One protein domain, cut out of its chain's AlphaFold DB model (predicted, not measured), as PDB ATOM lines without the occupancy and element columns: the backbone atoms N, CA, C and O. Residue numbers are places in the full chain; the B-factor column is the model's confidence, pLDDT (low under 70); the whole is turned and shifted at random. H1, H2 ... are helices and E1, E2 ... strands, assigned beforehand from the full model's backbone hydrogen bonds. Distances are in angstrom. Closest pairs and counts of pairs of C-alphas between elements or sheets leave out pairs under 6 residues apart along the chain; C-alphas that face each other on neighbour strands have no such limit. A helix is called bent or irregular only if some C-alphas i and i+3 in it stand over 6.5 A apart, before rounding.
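Overview. This is residues 242 to 359 of the 360 residues of an uncharacterized protein of Shinella sp. HZN7 (UniProt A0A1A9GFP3). A short helix, H3, sits in the middle of a globule of crossed helices, with H1, H4 and H2a packing round it. The longest helix, H2, is sharply bent into a V, and the small hairpin of E1 and E2 lies by its two arms, E1 near H2a and E2 near H2b. The printed part has 118 residues, with four named helices and two named strands in the order H1, H2, H3, E1, E2, H4; the sheet E1 - E2 is antiparallel, and the class is mostly helix. It is compact, with a radius of gyration of the C-alphas of 13.5 A and spans of 41 by 29 by 26 A.

Arrangement. H1, residues 242 to 263, is followed by H2, residues 270 to 308, assigned as one helix by its hydrogen bonds but bent: C-alphas 281 and 284 are 9.5 A apart. Its arms, H2a with residues 270 to 281 and H2b with residues 284 to 308, run opposite ways at a shallow tilt of 32 degrees. H1 touches H2b at a steep tilt of 61 degrees, the closest C-alphas being those of Thr 248 and Ala 295, 5.1 A apart. H3, residues 320 to 327, touches H1 at a steep tilt of 58 degrees, with the C-alphas of Ala 254 and Pro 322 closest at 5.7 A. H2a touches H3 with residues 270 to 272 alone, about perpendicular at 86 degrees; the closest C-alphas, of Ser 271 and Glu 326, are 5.3 A apart. E1, residues 329 to 331, and E2, residues 334 to 336, form an antiparallel hairpin, with N 329 and O 336 at 2.8 A and N 334 and O 331 at 2.9 A, within hydrogen-bond range. The closest C-alphas of H2a and E1, of Met 275 and Trp 330, are 5.7 A apart; those of H2b and E2, of Val 294 and Pro 335, are 6.3 A apart. H4, residues 341 to 357, touches H3 at a steep tilt of 63 degrees, opposite ways, with the C-alphas of Ala 323 and Lys 351 closest at 5.3 A. H4 and H1 are apart. Every O i to N i+4 pair is within hydrogen-bond range in H1, H2a, H3 and H4, and 20 of 21 are in H2b.

Along the chain. H1 begins at C-alpha 242 (-58.113, -39.893, 13.261) and is 32.1 A long. H2a measures 17.0 A, H2b 35.7 A and H3 10.8 A. H4 is 24.5 A long and ends at C-alpha 357 (-43.671, -64.640, 25.186).

Size, cuts and confidence. The two C-alphas farthest apart, of Leu 281 and Val 310, are 41.7 A apart. The printed part has no cut, and the link from H2 to H3, 11 residues, is long. Mean pLDDT of the printed part is 79.8; residues under 70 include 242 to 246 and 308 to 318.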
ATOM      1  N   GLU A 242     -57.380 -38.605  13.092       50.88
ATOM      2  CA  GLU A 242     -58.113 -39.893  13.261       50.88
ATOM      3  C   GLU A 242     -57.301 -40.914  14.089       50.88
ATOM      4  O   GLU A 242     -57.699 -41.317  15.186       50.88
ATOM      5  N   ARG A 243     -56.072 -41.213  13.645       60.78
ATOM      6  CA  ARG A 243     -55.131 -42.112  14.341       60.78
ATOM      7  C   ARG A 243     -54.806 -41.658  15.768       60.78
ATOM      8  O   ARG A 243     -54.531 -42.484  16.639       60.78
ATOM      9  N   ARG A 244     -54.787 -40.349  16.038       66.81
ATOM     10  CA  ARG A 244     -54.498 -39.806  17.375       66.81
ATOM     11  C   ARG A 244     -55.650 -40.044  18.342       66.81
ATOM     12  O   ARG A 244     -55.417 -40.217  19.541       66.81
ATOM     13  N   LEU A 245     -56.870 -40.082  17.824       63.38
ATOM     14  CA  LEU A 245     -58.081 -40.271  18.603       63.38
ATOM     15  C   LEU A 245     -58.322 -41.764  18.900       63.38
ATOM     16  O   LEU A 245     -58.561 -42.109  20.057       63.38
ATOM     17  N   GLU A 246     -58.042 -42.657  17.945       62.91
ATOM     18  CA  GLU A 246     -57.888 -44.107  18.188       62.91
ATOM     19  C   GLU A 246     -56.791 -44.411  19.227       62.91
ATOM     20  O   GLU A 246     -56.988 -45.178  20.167       62.91
ATOM     21  N   THR A 247     -55.633 -43.750  19.110       72.62
ATOM     22  CA  THR A 247     -54.539 -43.872  20.089       72.62
ATOM     23  C   THR A 247     -55.000 -43.430  21.484       72.62
ATOM     24  O   THR A 247     -54.634 -44.048  22.479       72.62
ATOM     25  N   THR A 248     -55.840 -42.395  21.575       78.25
ATOM     26  CA  THR A 248     -56.382 -41.909  22.855       78.25
ATOM     27  C   THR A 248     -57.369 -42.900  23.485       78.25
ATOM     28  O   THR A 248     -57.341 -43.044  24.708       78.25
ATOM     29  N   LEU A 249     -58.173 -43.619  22.684       69.12
ATOM     30  CA  LEU A 249     -59.001 -44.744  23.158       69.12
ATOM     31  C   LEU A 249     -58.151 -45.819  23.812       69.12
ATOM     32  O   LEU A 249     -58.280 -46.051  25.009       69.12
ATOM     33  N   ALA A 250     -57.241 -46.417  23.044       73.06
ATOM     34  CA  ALA A 250     -56.446 -47.542  23.517       73.06
ATOM     35  C   ALA A 250     -55.567 -47.156  24.720       73.06
ATOM     36  O   ALA A 250     -55.316 -47.983  25.594       73.06
ATOM     37  N   CYS A 251     -55.130 -45.891  24.816       83.06
ATOM     38  CA  CYS A 251     -54.488 -45.378  26.027       83.06
ATOM     39  C   CYS A 251     -55.451 -45.364  27.217       83.06
ATOM     40  O   CYS A 251     -55.088 -45.864  28.273       83.06
ATOM     41  N   TRP A 252     -56.662 -44.822  27.074       86.25
ATOM     42  CA  TRP A 252     -57.650 -44.795  28.156       86.25
ATOM     43  C   TRP A 252     -58.094 -46.203  28.592       86.25
ATOM     44  O   TRP A 252     -58.182 -46.466  29.787       86.25
ATOM     45  N   GLU A 253     -58.303 -47.119  27.645       79.81
ATOM     46  CA  GLU A 253     -58.676 -48.516  27.898       79.81
ATOM     47  C   GLU A 253     -57.562 -49.287  28.619       79.81
ATOM     48  O   GLU A 253     -57.810 -49.877  29.666       79.81
ATOM     49  N   ALA A 254     -56.315 -49.211  28.139       83.88
ATOM     50  CA  ALA A 254     -55.172 -49.830  28.817       83.88
ATOM     51  C   ALA A 254     -54.896 -49.209  30.200       83.88
ATOM     52  O   ALA A 254     -54.454 -49.896  31.118       83.88
ATOM     53  N   MET A 255     -55.166 -47.912  30.377       88.31
ATOM     54  CA  MET A 255     -55.072 -47.260  31.684       88.31
ATOM     55  C   MET A 255     -56.174 -47.743  32.648       88.31
ATOM     56  O   MET A 255     -55.905 -47.844  33.843       88.31
ATOM     57  N   LEU A 256     -57.376 -48.067  32.152       82.56
ATOM     58  CA  LEU A 256     -58.447 -48.685  32.946       82.56
ATOM     59  C   LEU A 256     -58.128 -50.139  33.324       82.56
ATOM     60  O   LEU A 256     -58.271 -50.468  34.497       82.56
ATOM     61  N   ASP A 257     -57.645 -50.964  32.386       82.12
ATOM     62  CA  ASP A 257     -57.165 -52.340  32.643       82.12
ATOM     63  C   ASP A 257     -56.164 -52.363  33.804       82.12
ATOM     64  O   ASP A 257     -56.363 -53.032  34.813       82.12
ATOM     65  N   PHE A 258     -55.128 -51.529  33.717       87.44
ATOM     66  CA  PHE A 258     -54.126 -51.408  34.768       87.44
ATOM     67  C   PHE A 258     -54.670 -50.906  36.113       87.44
ATOM     68  O   PHE A 258     -54.121 -51.266  37.155       87.44
ATOM     69  N   ASN A 259     -55.713 -50.071  36.113       80.06
ATOM     70  CA  ASN A 259     -56.343 -49.607  37.347       80.06
ATOM     71  C   ASN A 259     -57.181 -50.721  37.989       80.06
ATOM     72  O   ASN A 259     -57.080 -50.928  39.193       80.06
ATOM     73  N   ASP A 260     -57.980 -51.448  37.206       75.50
ATOM     74  CA  ASP A 260     -58.754 -52.598  37.689       75.50
ATOM     75  C   ASP A 260     -57.831 -53.694  38.242       75.50
ATOM     76  O   ASP A 260     -58.006 -54.170  39.360       75.50
ATOM     77  N   ARG A 261     -56.750 -54.000  37.524       80.44
ATOM     78  CA  ARG A 261     -55.739 -54.973  37.951       80.44
ATOM     79  C   ARG A 261     -55.017 -54.554  39.236       80.44
ATOM     80  O   ARG A 261     -54.769 -55.403  40.084       80.44
ATOM     81  N   PHE A 262     -54.765 -53.258  39.448       84.12
ATOM     82  CA  PHE A 262     -54.285 -52.760  40.747       84.12
ATOM     83  C   PHE A 262     -55.311 -52.954  41.875       84.12
ATOM     84  O   PHE A 262     -54.933 -53.364  42.967       84.12
ATOM     85  N   MET A 263     -56.600 -52.701  41.620       74.94
ATOM     86  CA  MET A 263     -57.668 -52.900  42.615       74.94
ATOM     87  C   MET A 263     -57.899 -54.382  42.971       74.94
ATOM     88  O   MET A 263     -58.469 -54.667  44.020       74.94
ATOM     89  N   ASN A 264     -57.442 -55.310  42.124       80.44
ATOM     90  CA  ASN A 264     -57.499 -56.761  42.328       80.44
ATOM     91  C   ASN A 264     -56.153 -57.373  42.803       80.44
ATOM     92  O   ASN A 264     -55.964 -58.584  42.691       80.44
ATOM     93  N   ASP A 265     -55.213 -56.560  43.311       85.00
ATOM     94  CA  ASP A 265     -53.868 -56.973  43.773       85.00
ATOM     95  C   ASP A 265     -53.014 -57.724  42.713       85.00
ATOM     96  O   ASP A 265     -52.092 -58.483  43.038       85.00
ATOM     97  N   GLU A 266     -53.268 -57.513  41.415       81.81
ATOM     98  CA  GLU A 266     -52.498 -58.175  40.360       81.81
ATOM     99  C   GLU A 266     -51.071 -57.610  40.180       81.81
ATOM    100  O   GLU A 266     -50.825 -56.413  40.361       81.81
ATOM    101  N   PRO A 267     -50.114 -58.429  39.687       83.69
ATOM    102  CA  PRO A 267     -48.774 -57.964  39.335       83.69
ATOM    103  C   PRO A 267     -48.765 -56.917  38.202       83.69
ATOM    104  O   PRO A 267     -48.859 -57.243  37.013       83.69
ATOM    105  N   ILE A 268     -48.560 -55.654  38.576       89.56
ATOM    106  CA  ILE A 268     -48.332 -54.516  37.674       89.56
ATOM    107  C   ILE A 268     -46.902 -53.959  37.813       89.56
ATOM    108  O   ILE A 268     -46.145 -54.327  38.711       89.56
ATOM    109  N   SER A 269     -46.484 -53.077  36.897       91.12
ATOM    110  CA  SER A 269     -45.135 -52.489  36.936       91.12
ATOM    111  C   SER A 269     -45.024 -51.295  37.893       91.12
ATOM    112  O   SER A 269     -45.998 -50.599  38.177       91.12
ATOM    113  N   GLN A 270     -43.799 -50.969  38.327       92.00
ATOM    114  CA  GLN A 270     -43.539 -49.782  39.157       92.00
ATOM    115  C   GLN A 270     -43.917 -48.457  38.460       92.00
ATOM    116  O   GLN A 270     -44.196 -47.466  39.134       92.00
ATOM    117  N   SER A 271     -43.941 -48.420  37.122       93.69
ATOM    118  CA  SER A 271     -44.470 -47.268  36.380       93.69
ATOM    119  C   SER A 271     -45.989 -47.163  36.545       93.69
ATOM    120  O   SER A 271     -46.503 -46.090  36.857       93.69
ATOM    121  N   VAL A 272     -46.697 -48.289  36.433       93.31
ATOM    122  CA  VAL A 272     -48.157 -48.353  36.572       93.31
ATOM    123  C   VAL A 272     -48.604 -48.062  38.007       93.31
ATOM    124  O   VAL A 272     -49.569 -47.329  38.185       93.31
ATOM    125  N   HIS A 273     -47.873 -48.503  39.038       92.38
ATOM    126  CA  HIS A 273     -48.164 -48.069  40.414       92.38
ATOM    127  C   HIS A 273     -48.165 -46.533  40.528       92.38
ATOM    128  O   HIS A 273     -49.116 -45.953  41.043       92.38
ATOM    129  N   LYS A 274     -47.167 -45.856  39.940       92.88
ATOM    130  CA  LYS A 274     -47.107 -44.383  39.899       92.88
ATOM    131  C   LYS A 274     -48.184 -43.749  39.016       92.88
ATOM    132  O   LYS A 274     -48.587 -42.614  39.259       92.88
ATOM    133  N   MET A 275     -48.666 -44.459  37.997       95.38
ATOM    134  CA  MET A 275     -49.842 -44.044  37.232       95.38
ATOM    135  C   MET A 275     -51.087 -44.014  38.125       95.38
ATOM    136  O   MET A 275     -51.833 -43.039  38.071       95.38
ATOM    137  N   VAL A 276     -51.298 -45.037  38.958       91.56
ATOM    138  CA  VAL A 276     -52.461 -45.116  39.856       91.56
ATOM    139  C   VAL A 276     -52.333 -44.152  41.045       91.56
ATOM    140  O   VAL A 276     -53.312 -43.494  41.392       91.56
ATOM    141  N   GLU A 277     -51.126 -43.927  41.580       90.00
ATOM    142  CA  GLU A 277     -50.849 -42.821  42.518       90.00
ATOM    143  C   GLU A 277     -51.266 -41.461  41.920       90.00
ATOM    144  O   GLU A 277     -51.950 -40.667  42.568       90.00
ATOM    145  N   VAL A 278     -50.912 -41.195  40.654       87.50
ATOM    146  CA  VAL A 278     -51.350 -39.982  39.942       87.50
ATOM    147  C   VAL A 278     -52.864 -39.985  39.705       87.50
ATOM    148  O   VAL A 278     -53.483 -38.932  39.850       87.50
ATOM    149  N   TRP A 279     -53.483 -41.130  39.393       88.81
ATOM    150  CA  TRP A 279     -54.937 -41.258  39.220       88.81
ATOM    151  C   TRP A 279     -55.689 -40.839  40.485       88.81
ATOM    152  O   TRP A 279     -56.597 -40.011  40.405       88.81
ATOM    153  N   ALA A 280     -55.276 -41.345  41.650       81.88
ATOM    154  CA  ALA A 280     -55.864 -41.002  42.944       81.88
ATOM    155  C   ALA A 280     -55.759 -39.496  43.261       81.88
ATOM    156  O   ALA A 280     -56.660 -38.930  43.875       81.88
ATOM    157  N   LEU A 281     -54.696 -38.828  42.793       79.50
ATOM    158  CA  LEU A 281     -54.478 -37.391  42.990       79.50
ATOM    159  C   LEU A 281     -55.247 -36.484  42.009       79.50
ATOM    160  O   LEU A 281     -55.537 -35.342  42.361       79.50
ATOM    161  N   VAL A 282     -55.547 -36.937  40.782       75.94
ATOM    162  CA  VAL A 282     -56.186 -36.093  39.739       75.94
ATOM    163  C   VAL A 282     -57.625 -36.486  39.386       75.94
ATOM    164  O   VAL A 282     -58.301 -35.747  38.663       75.94
ATOM    165  N   GLY A 283     -58.090 -37.640  39.864       70.12
ATOM    166  CA  GLY A 283     -59.410 -38.203  39.587       70.12
ATOM    167  C   GLY A 283     -59.632 -38.625  38.121       70.12
ATOM    168  O   GLY A 283     -58.839 -38.296  37.232       70.12
ATOM    169  N   PRO A 284     -60.746 -39.319  37.812       69.38
ATOM    170  CA  PRO A 284     -60.993 -39.866  36.473       69.38
ATOM    171  C   PRO A 284     -60.988 -38.813  35.351       69.38
ATOM    172  O   PRO A 284     -60.440 -39.055  34.276       69.38
ATOM    173  N   LEU A 285     -61.543 -37.617  35.591       63.28
ATOM    174  CA  LEU A 285     -61.561 -36.529  34.602       63.28
ATOM    175  C   LEU A 285     -60.171 -35.920  34.366       63.28
ATOM    176  O   LEU A 285     -59.820 -35.614  33.222       63.28
ATOM    177  N   GLY A 286     -59.352 -35.785  35.414       69.69
ATOM    178  CA  GLY A 286     -57.947 -35.410  35.272       69.69
ATOM    179  C   GLY A 286     -57.165 -36.472  34.499       69.69
ATOM    180  O   GLY A 286     -56.361 -36.136  33.627       69.69
ATOM    181  N   MET A 287     -57.460 -37.752  34.738       83.94
ATOM    182  CA  MET A 287     -56.749 -38.863  34.113       83.94
ATOM    183  C   MET A 287     -57.124 -39.080  32.639       83.94
ATOM    184  O   MET A 287     -56.241 -39.367  31.832       83.94
ATOM    185  N   ARG A 288     -58.364 -38.781  32.223       76.44
ATOM    186  CA  ARG A 288     -58.727 -38.664  30.791       76.44
ATOM    187  C   ARG A 288     -57.865 -37.623  30.063       76.44
ATOM    188  O   ARG A 288     -57.398 -37.870  28.953       76.44
ATOM    189  N   ARG A 289     -57.561 -36.483  30.704       77.44
ATOM    190  CA  ARG A 289     -56.624 -35.480  30.148       77.44
ATOM    191  C   ARG A 289     -55.179 -35.995  30.099       77.44
ATOM    192  O   ARG A 289     -54.419 -35.560  29.236       77.44
ATOM    193  N   ARG A 290     -54.796 -36.939  30.973       82.00
ATOM    194  CA  ARG A 290     -53.505 -37.645  30.887       82.00
ATOM    195  C   ARG A 290     -53.479 -38.664  29.750       82.00
ATOM    196  O   ARG A 290     -52.463 -38.720  29.070       82.00
ATOM    197  N   ALA A 291     -54.569 -39.377  29.457       84.44
ATOM    198  CA  ALA A 291     -54.635 -40.304  28.318       84.44
ATOM    199  C   ALA A 291     -54.334 -39.609  26.971       84.44
ATOM    200  O   ALA A 291     -53.563 -40.131  26.173       84.44
ATOM    201  N   ILE A 292     -54.816 -38.375  26.764       80.12
ATOM    202  CA  ILE A 292     -54.471 -37.541  25.587       80.12
ATOM    203  C   ILE A 292     -52.955 -37.240  25.522       80.12
ATOM    204  O   ILE A 292     -52.369 -37.146  24.440       80.12
ATOM    205  N   GLN A 293     -52.296 -37.099  26.677       86.12
ATOM    206  CA  GLN A 293     -50.848 -36.879  26.776       86.12
ATOM    207  C   GLN A 293     -50.067 -38.183  26.526       86.12
ATOM    208  O   GLN A 293     -49.106 -38.162  25.757       86.12
ATOM    209  N   VAL A 294     -50.516 -39.321  27.078       90.69
ATOM    210  CA  VAL A 294     -49.987 -40.666  26.761       90.69
ATOM    211  C   VAL A 294     -50.075 -40.927  25.258       90.69
ATOM    212  O   VAL A 294     -49.074 -41.313  24.664       90.69
ATOM    213  N   ALA A 295     -51.213 -40.636  24.625       85.81
ATOM    214  CA  ALA A 295     -51.422 -40.830  23.193       85.81
ATOM    215  C   ALA A 295     -50.391 -40.067  22.340       85.81
ATOM    216  O   ALA A 295     -49.774 -40.634  21.437       85.81
ATOM    217  N   GLY A 296     -50.117 -38.802  22.678       85.00
ATOM    218  CA  GLY A 296     -49.062 -38.019  22.027       85.00
ATOM    219  C   GLY A 296     -47.667 -38.652  22.145       85.00
ATOM    220  O   GLY A 296     -46.883 -38.602  21.196       85.00
ATOM    221  N   LEU A 297     -47.358 -39.292  23.278       90.50
ATOM    222  CA  LEU A 297     -46.090 -39.997  23.494       90.50
ATOM    223  C   LEU A 297     -46.051 -41.366  22.792       90.50
ATOM    224  O   LEU A 297     -45.035 -41.696  22.181       90.50
ATOM    225  N   ALA A 298     -47.155 -42.116  22.801       87.62
ATOM    226  CA  ALA A 298     -47.305 -43.397  22.112       87.62
ATOM    227  C   ALA A 298     -47.118 -43.244  20.595       87.62
ATOM    228  O   ALA A 298     -46.338 -43.981  19.993       87.62
ATOM    229  N   LEU A 299     -47.743 -42.231  19.984       83.88
ATOM    230  CA  LEU A 299     -47.549 -41.882  18.569       83.88
ATOM    231  C   LEU A 299     -46.101 -41.497  18.261       83.88
ATOM    232  O   LEU A 299     -45.560 -41.911  17.237       83.88
ATOM    233  N   LYS A 300     -45.461 -40.724  19.149       86.38
ATOM    234  CA  LYS A 300     -44.064 -40.301  18.984       86.38
ATOM    235  C   LYS A 300     -43.109 -41.500  18.995       86.38
ATOM    236  O   LYS A 300     -42.206 -41.560  18.165       86.38
ATOM    237  N   ILE A 301     -43.331 -42.463  19.894       84.50
ATOM    238  CA  ILE A 301     -42.584 -43.728  19.944       84.50
ATOM    239  C   ILE A 301     -42.881 -44.578  18.697       84.50
ATOM    240  O   ILE A 301     -41.952 -45.059  18.053       84.50
ATOM    241  N   HIS A 302     -44.155 -44.720  18.312       82.38
ATOM    242  CA  HIS A 302     -44.576 -45.526  17.157       82.38
ATOM    243  C   HIS A 302     -43.973 -45.029  15.842       82.38
ATOM    244  O   HIS A 302     -43.447 -45.820  15.062       82.38
ATOM    245  N   ASN A 303     -43.990 -43.713  15.614       81.19
ATOM    246  CA  ASN A 303     -43.385 -43.106  14.430       81.19
ATOM    247  C   ASN A 303     -41.859 -43.306  14.425       81.19
ATOM    248  O   ASN A 303     -41.315 -43.731  13.413       81.19
ATOM    249  N   HIS A 304     -41.184 -43.124  15.567       82.12
ATOM    250  CA  HIS A 304     -39.741 -43.363  15.677       82.12
ATOM    251  C   HIS A 304     -39.349 -44.826  15.392       82.12
ATOM    252  O   HIS A 304     -38.329 -45.086  14.754       82.12
ATOM    253  N   LEU A 305     -40.174 -45.785  15.826       77.06
ATOM    254  CA  LEU A 305     -40.012 -47.203  15.499       77.06
ATOM    255  C   LEU A 305     -40.250 -47.467  14.005       77.06
ATOM    256  O   LEU A 305     -39.432 -48.125  13.366       77.06
ATOM    257  N   ARG A 306     -41.316 -46.904  13.422       71.56
ATOM    258  CA  ARG A 306     -41.630 -46.995  11.982       71.56
ATOM    259  C   ARG A 306     -40.513 -46.430  11.095       71.56
ATOM    260  O   ARG A 306     -40.273 -46.961  10.020       71.56
ATOM    261  N   GLU A 307     -39.841 -45.370  11.536       72.50
ATOM    262  CA  GLU A 307     -38.753 -44.707  10.802       72.50
ATOM    263  C   GLU A 307     -37.410 -45.457  10.874       72.50
ATOM    264  O   GLU A 307     -36.534 -45.202  10.048       72.50
ATOM    265  N   ARG A 308     -37.215 -46.355  11.855       67.31
ATOM    266  CA  ARG A 308     -35.902 -46.974  12.143       67.31
ATOM    267  C   ARG A 308     -35.874 -48.504  12.113       67.31
ATOM    268  O   ARG A 308     -34.787 -49.074  12.058       67.31
ATOM    269  N   LEU A 309     -37.024 -49.179  12.128       59.06
ATOM    270  CA  LEU A 309     -37.108 -50.632  11.958       59.06
ATOM    271  C   LEU A 309     -37.163 -51.008  10.470       59.06
ATOM    272  O   LEU A 309     -38.063 -50.595   9.747       59.06
ATOM    273  N   VAL A 310     -36.245 -51.870  10.025       45.97
ATOM    274  CA  VAL A 310     -36.203 -52.415   8.649       45.97
ATOM    275  C   VAL A 310     -37.143 -53.630   8.517       45.97
ATOM    276  O   VAL A 310     -36.771 -54.691   8.024       45.97
ATOM    277  N   GLY A 311     -38.364 -53.501   9.031       51.50
ATOM    278  CA  GLY A 311     -39.372 -54.561   9.087       51.50
ATOM    279  C   GLY A 311     -40.791 -53.991   9.035       51.50
ATOM    280  O   GLY A 311     -40.953 -52.769   9.025       51.50
ATOM    281  N   PRO A 312     -41.834 -54.843   8.989       42.72
ATOM    282  CA  PRO A 312     -43.208 -54.361   9.067       42.72
ATOM    283  C   PRO A 312     -43.390 -53.555  10.366       42.72
ATOM    284  O   PRO A 312     -42.906 -53.991  11.415       42.72
ATOM    285  N   PRO A 313     -44.051 -52.383  10.320       51.22
ATOM    286  CA  PRO A 313     -44.229 -51.566  11.509       51.22
ATOM    287  C   PRO A 313     -44.990 -52.372  12.557       51.22
ATOM    288  O   PRO A 313     -45.985 -53.022  12.230       51.22
ATOM    289  N   THR A 314     -44.545 -52.308  13.813       51.88
ATOM    290  CA  THR A 314     -45.293 -52.876  14.939       51.88
ATOM    291  C   THR A 314     -46.737 -52.380  14.841       51.88
ATOM    292  O   THR A 314     -46.926 -51.163  14.763       51.88
ATOM    293  N   PRO A 315     -47.757 -53.251  14.775       54.47
ATOM    294  CA  PRO A 315     -49.133 -52.779  14.740       54.47
ATOM    295  C   PRO A 315     -49.433 -51.992  16.018       54.47
ATOM    296  O   PRO A 315     -48.773 -52.163  17.044       54.47
ATOM    297  N   PHE A 316     -50.408 -51.090  15.945       59.19
ATOM    298  CA  PHE A 316     -50.910 -50.395  17.126       59.19
ATOM    299  C   PHE A 316     -51.899 -51.335  17.835       59.19
ATOM    300  O   PHE A 316     -53.110 -51.167  17.755       59.19
ATOM    301  N   ASP A 317     -51.351 -52.423  18.380       59.81
ATOM    302  CA  ASP A 317     -52.080 -53.562  18.932       59.81
ATOM    303  C   ASP A 317     -52.365 -53.400  20.437       59.81
ATOM    304  O   ASP A 317     -51.904 -52.455  21.088       59.81
ATOM    305  N   HIS A 318     -53.119 -54.351  20.999       60.75
ATOM    306  CA  HIS A 318     -53.450 -54.405  22.427       60.75
ATOM    307  C   HIS A 318     -52.224 -54.543  23.353       60.75
ATOM    308  O   HIS A 318     -52.383 -54.437  24.563       60.75
ATOM    309  N   ASP A 319     -51.014 -54.744  22.817       71.25
ATOM    310  CA  ASP A 319     -49.784 -54.942  23.592       71.25
ATOM    311  C   ASP A 319     -48.891 -53.694  23.541       71.25
ATOM    312  O   ASP A 319     -48.230 -53.347  24.523       71.25
ATOM    313  N   PHE A 320     -48.908 -52.968  22.418       80.06
ATOM    314  CA  PHE A 320     -48.147 -51.741  22.199       80.06
ATOM    315  C   PHE A 320     -48.500 -50.650  23.209       80.06
ATOM    316  O   PHE A 320     -47.607 -49.994  23.749       80.06
ATOM    317  N   VAL A 321     -49.788 -50.442  23.485       84.25
ATOM    318  CA  VAL A 321     -50.217 -49.333  24.347       84.25
ATOM    319  C   VAL A 321     -49.943 -49.601  25.830       84.25
ATOM    320  O   VAL A 321     -49.331 -48.730  26.459       84.25
ATOM    321  N   PRO A 322     -50.237 -50.795  26.386       86.69
ATOM    322  CA  PRO A 322     -49.740 -51.169  27.705       86.69
ATOM    323  C   PRO A 322     -48.209 -51.104  27.807       86.69
ATOM    324  O   PRO A 322     -47.685 -50.640  28.817       86.69
ATOM    325  N   ALA A 323     -47.472 -51.503  26.760       87.38
ATOM    326  CA  ALA A 323     -46.006 -51.445  26.747       87.38
ATOM    327  C   ALA A 323     -45.480 -50.002  26.802       87.38
ATOM    328  O   ALA A 323     -44.492 -49.742  27.486       87.38
ATOM    329  N   VAL A 324     -46.143 -49.050  26.134       91.25
ATOM    330  CA  VAL A 324     -45.842 -47.616  26.291       91.25
ATOM    331  C   VAL A 324     -46.128 -47.162  27.722       91.25
ATOM    332  O   VAL A 324     -45.263 -46.537  28.331       91.25
ATOM    333  N   ILE A 325     -47.299 -47.490  28.277       93.38
ATOM    334  CA  ILE A 325     -47.713 -47.056  29.622       93.38
ATOM    335  C   ILE A 325     -46.738 -47.543  30.706       93.38
ATOM    336  O   ILE A 325     -46.329 -46.729  31.534       93.38
ATOM    337  N   GLU A 326     -46.284 -48.803  30.655       93.88
ATOM    338  CA  GLU A 326     -45.268 -49.347  31.579       93.88
ATOM    339  C   GLU A 326     -43.878 -48.691  31.453       93.88
ATOM    340  O   GLU A 326     -43.051 -48.811  32.359       93.88
ATOM    341  N   VAL A 327     -43.590 -48.010  30.340       95.00
ATOM    342  CA  VAL A 327     -42.294 -47.357  30.080       95.00
ATOM    343  C   VAL A 327     -42.301 -45.871  30.445       95.00
ATOM    344  O   VAL A 327     -41.235 -45.282  30.635       95.00
ATOM    345  N   LEU A 328     -43.473 -45.243  30.568       95.81
ATOM    346  CA  LEU A 328     -43.579 -43.824  30.906       95.81
ATOM    347  C   LEU A 328     -43.109 -43.520  32.336       95.81
ATOM    348  O   LEU A 328     -43.195 -44.339  33.248       95.81
ATOM    349  N   ALA A 329     -42.625 -42.296  32.531       93.44
ATOM    350  CA  ALA A 329     -42.402 -41.708  33.842       93.44
ATOM    351  C   ALA A 329     -43.651 -40.911  34.245       93.44
ATOM    352  O   ALA A 329     -43.988 -39.915  33.603       93.44
ATOM    353  N   TRP A 330     -44.330 -41.346  35.305       92.62
ATOM    354  CA  TRP A 330     -45.511 -40.673  35.846       92.62
ATOM    355  C   TRP A 330     -45.116 -39.673  36.936       92.62
ATOM    356  O   TRP A 330     -44.292 -39.974  37.802       92.62
ATOM    357  N   THR A 331     -45.666 -38.459  36.850       85.00
ATOM    358  CA  THR A 331     -45.366 -37.322  37.736       85.00
ATOM    359  C   THR A 331     -46.621 -36.487  38.002       85.00
ATOM    360  O   THR A 331     -47.598 -36.574  37.254       85.00
ATOM    361  N   ASP A 332     -46.559 -35.605  39.003       74.88
ATOM    362  CA  ASP A 332     -47.527 -34.525  39.263       74.88
ATOM    363  C   ASP A 332     -47.873 -33.720  37.993       74.88
ATOM    364  O   ASP A 332     -49.032 -33.389  37.724       74.88
ATOM    365  N   ARG A 333     -46.864 -33.457  37.156       77.00
ATOM    366  CA  ARG A 333     -46.998 -32.706  35.899       77.00
ATOM    367  C   ARG A 333     -47.612 -33.525  34.771       77.00
ATOM    368  O   ARG A 333     -48.138 -32.924  33.834       77.00
ATOM    369  N   GLY A 334     -47.630 -34.854  34.881       81.06
ATOM    370  CA  GLY A 334     -48.219 -35.793  33.925       81.06
ATOM    371  C   GLY A 334     -47.275 -36.924  33.496       81.06
ATOM    372  O   GLY A 334     -46.188 -37.074  34.063       81.06
ATOM    373  N   PRO A 335     -47.680 -37.723  32.493       92.81
ATOM    374  CA  PRO A 335     -46.810 -38.701  31.849       92.81
ATOM    375  C   PRO A 335     -45.705 -38.016  31.033       92.81
ATOM    376  O   PRO A 335     -45.956 -37.071  30.284       92.81
ATOM    377  N   ALA A 336     -44.485 -38.536  31.134       92.50
ATOM    378  CA  ALA A 336     -43.319 -38.107  30.368       92.50
ATOM    379  C   ALA A 336     -42.506 -39.315  29.874       92.50
ATOM    380  O   ALA A 336     -42.610 -40.417  30.414       92.50
ATOM    381  N   LEU A 337     -41.652 -39.118  28.864       90.00
ATOM    382  CA  LEU A 337     -40.653 -40.131  28.509       90.00
ATOM    383  C   LEU A 337     -39.570 -40.193  29.604       90.00
ATOM    384  O   LEU A 337     -39.138 -39.138  30.071       90.00
ATOM    385  N   PRO A 338     -39.063 -41.382  29.977       84.94
ATOM    386  CA  PRO A 338     -38.035 -41.545  31.011       84.94
ATOM    387  C   PRO A 338     -36.612 -41.192  30.526       84.94
ATOM    388  O   PRO A 338     -35.636 -41.662  31.108       84.94
ATOM    389  N   GLY A 339     -36.483 -40.468  29.410       89.12
ATOM    390  CA  GLY A 339     -35.246 -40.310  28.644       89.12
ATOM    391  C   GLY A 339     -35.529 -39.875  27.203       89.12
ATOM    392  O   GLY A 339     -36.567 -39.264  26.924       89.12
ATOM    393  N   SER A 340     -34.630 -40.195  26.271       91.00
ATOM    394  CA  SER A 340     -34.853 -39.911  24.846       91.00
ATOM    395  C   SER A 340     -35.978 -40.765  24.239       91.00
ATOM    396  O   SER A 340     -36.405 -41.783  24.786       91.00
ATOM    397  N   THR A 341     -36.484 -40.360  23.069       88.38
ATOM    398  CA  THR A 341     -37.490 -41.152  22.333       88.38
ATOM    399  C   THR A 341     -36.916 -42.470  21.800       88.38
ATOM    400  O   THR A 341     -37.661 -43.437  21.689       88.38
ATOM    401  N   GLU A 342     -35.603 -42.549  21.571       85.62
ATOM    402  CA  GLU A 342     -34.897 -43.789  21.228       85.62
ATOM    403  C   GLU A 342     -34.820 -44.744  22.430       85.62
ATOM    404  O   GLU A 342     -35.228 -45.897  22.326       85.62
ATOM    405  N   GLU A 343     -34.415 -44.255  23.608       87.12
ATOM    406  CA  GLU A 343     -34.410 -45.049  24.850       87.12
ATOM    407  C   GLU A 343     -35.808 -45.552  25.231       87.12
ATOM    408  O   GLU A 343     -35.960 -46.691  25.675       87.12
ATOM    409  N   ALA A 344     -36.838 -44.717  25.060       89.06
ATOM    410  CA  ALA A 344     -38.223 -45.116  25.286       89.06
ATOM    411  C   ALA A 344     -38.666 -46.193  24.281       89.06
ATOM    412  O   ALA A 344     -39.242 -47.199  24.683       89.06
ATOM    413  N   ALA A 345     -38.345 -46.029  22.994       86.88
ATOM    414  CA  ALA A 345     -38.663 -47.002  21.952       86.88
ATOM    415  C   ALA A 345     -37.999 -48.372  22.193       86.88
ATOM    416  O   ALA A 345     -38.667 -49.398  22.079       86.88
ATOM    417  N   VAL A 346     -36.725 -48.401  22.602       86.50
ATOM    418  CA  VAL A 346     -36.016 -49.644  22.963       86.50
ATOM    419  C   VAL A 346     -36.674 -50.339  24.163       86.50
ATOM    420  O   VAL A 346     -36.876 -51.551  24.133       86.50
ATOM    421  N   LYS A 347     -37.074 -49.586  25.197       89.88
ATOM    422  CA  LYS A 347     -37.785 -50.143  26.363       89.88
ATOM    423  C   LYS A 347     -39.166 -50.709  25.993       89.88
ATOM    424  O   LYS A 347     -39.525 -51.777  26.481       89.88
ATOM    425  N   VAL A 348     -39.907 -50.041  25.103       88.69
ATOM    426  CA  VAL A 348     -41.209 -50.521  24.597       88.69
ATOM    427  C   VAL A 348     -41.051 -51.801  23.773       88.69
ATOM    428  O   VAL A 348     -41.848 -52.720  23.938       88.69
ATOM    429  N   LEU A 349     -40.001 -51.920  22.950       84.19
ATOM    430  CA  LEU A 349     -39.697 -53.170  22.236       84.19
ATOM    431  C   LEU A 349     -39.385 -54.336  23.186       84.19
ATOM    432  O   LEU A 349     -39.827 -55.450  22.921       84.19
ATOM    433  N   GLY A 350     -38.686 -54.086  24.298       85.81
ATOM    434  CA  GLY A 350     -38.487 -55.093  25.349       85.81
ATOM    435  C   GLY A 350     -39.814 -55.560  25.954       85.81
ATOM    436  O   GLY A 350     -40.106 -56.750  25.964       85.81
ATOM    437  N   LYS A 351     -40.678 -54.619  26.350       87.12
ATOM    438  CA  LYS A 351     -42.012 -54.924  26.899       87.12
ATOM    439  C   LYS A 351     -42.928 -55.674  25.928       87.12
ATOM    440  O   LYS A 351     -43.687 -56.546  26.338       87.12
ATOM    441  N   LEU A 352     -42.826 -55.377  24.636       82.00
ATOM    442  CA  LEU A 352     -43.525 -56.113  23.581       82.00
ATOM    443  C   LEU A 352     -43.031 -57.556  23.420       82.00
ATOM    444  O   LEU A 352     -43.823 -58.406  23.019       82.00
ATOM    445  N   ALA A 353     -41.762 -57.849  23.719       80.62
ATOM    446  CA  ALA A 353     -41.283 -59.225  23.804       80.62
ATOM    447  C   ALA A 353     -41.881 -59.924  25.039       80.62
ATOM    448  O   ALA A 353     -42.525 -60.958  24.870       80.62
ATOM    449  N   ASP A 354     -41.798 -59.303  26.229       81.44
ATOM    450  CA  ASP A 354     -42.367 -59.836  27.483       81.44
ATOM    451  C   ASP A 354     -43.836 -60.284  27.317       81.44
ATOM    452  O   ASP A 354     -44.223 -61.357  27.780       81.44
ATOM    453  N   TYR A 355     -44.680 -59.463  26.678       76.38
ATOM    454  CA  TYR A 355     -46.101 -59.784  26.477       76.38
ATOM    455  C   TYR A 355     -46.336 -60.896  25.450       76.38
ATOM    456  O   TYR A 355     -47.268 -61.685  25.608       76.38
ATOM    457  N   ARG A 356     -45.511 -60.970  24.400       71.06
ATOM    458  CA  ARG A 356     -45.674 -61.950  23.317       71.06
ATOM    459  C   ARG A 356     -45.131 -63.325  23.694       71.06
ATOM    460  O   ARG A 356     -45.700 -64.317  23.254       71.06
ATOM    461  N   GLU A 357     -44.113 -63.391  24.551       73.44
ATOM    462  CA  GLU A 357     -43.671 -64.640  25.186       73.44
ATOM    463  C   GLU A 357     -44.715 -65.164  26.187       73.44
ATOM    464  O   GLU A 357     -44.982 -66.359  26.217       73.44
ATOM    465  N   LYS A 358     -45.394 -64.285  26.940       66.19
ATOM    466  CA  LYS A 358     -46.465 -64.661  27.891       66.19
ATOM    467  C   LYS A 358     -47.787 -65.125  27.256       66.19
ATOM    468  O   LYS A 358     -48.709 -65.470  27.992       66.19
ATOM    469  N   ARG A 359     -47.912 -65.102  25.925       56.56
ATOM    470  CA  ARG A 359     -49.096 -65.580  25.179       56.56
ATOM    471  C   ARG A 359     -48.819 -66.813  24.304       56.56
ATOM    472  O   ARG A 359     -49.651 -67.137  23.454       56.56
TER     473      ARG A 359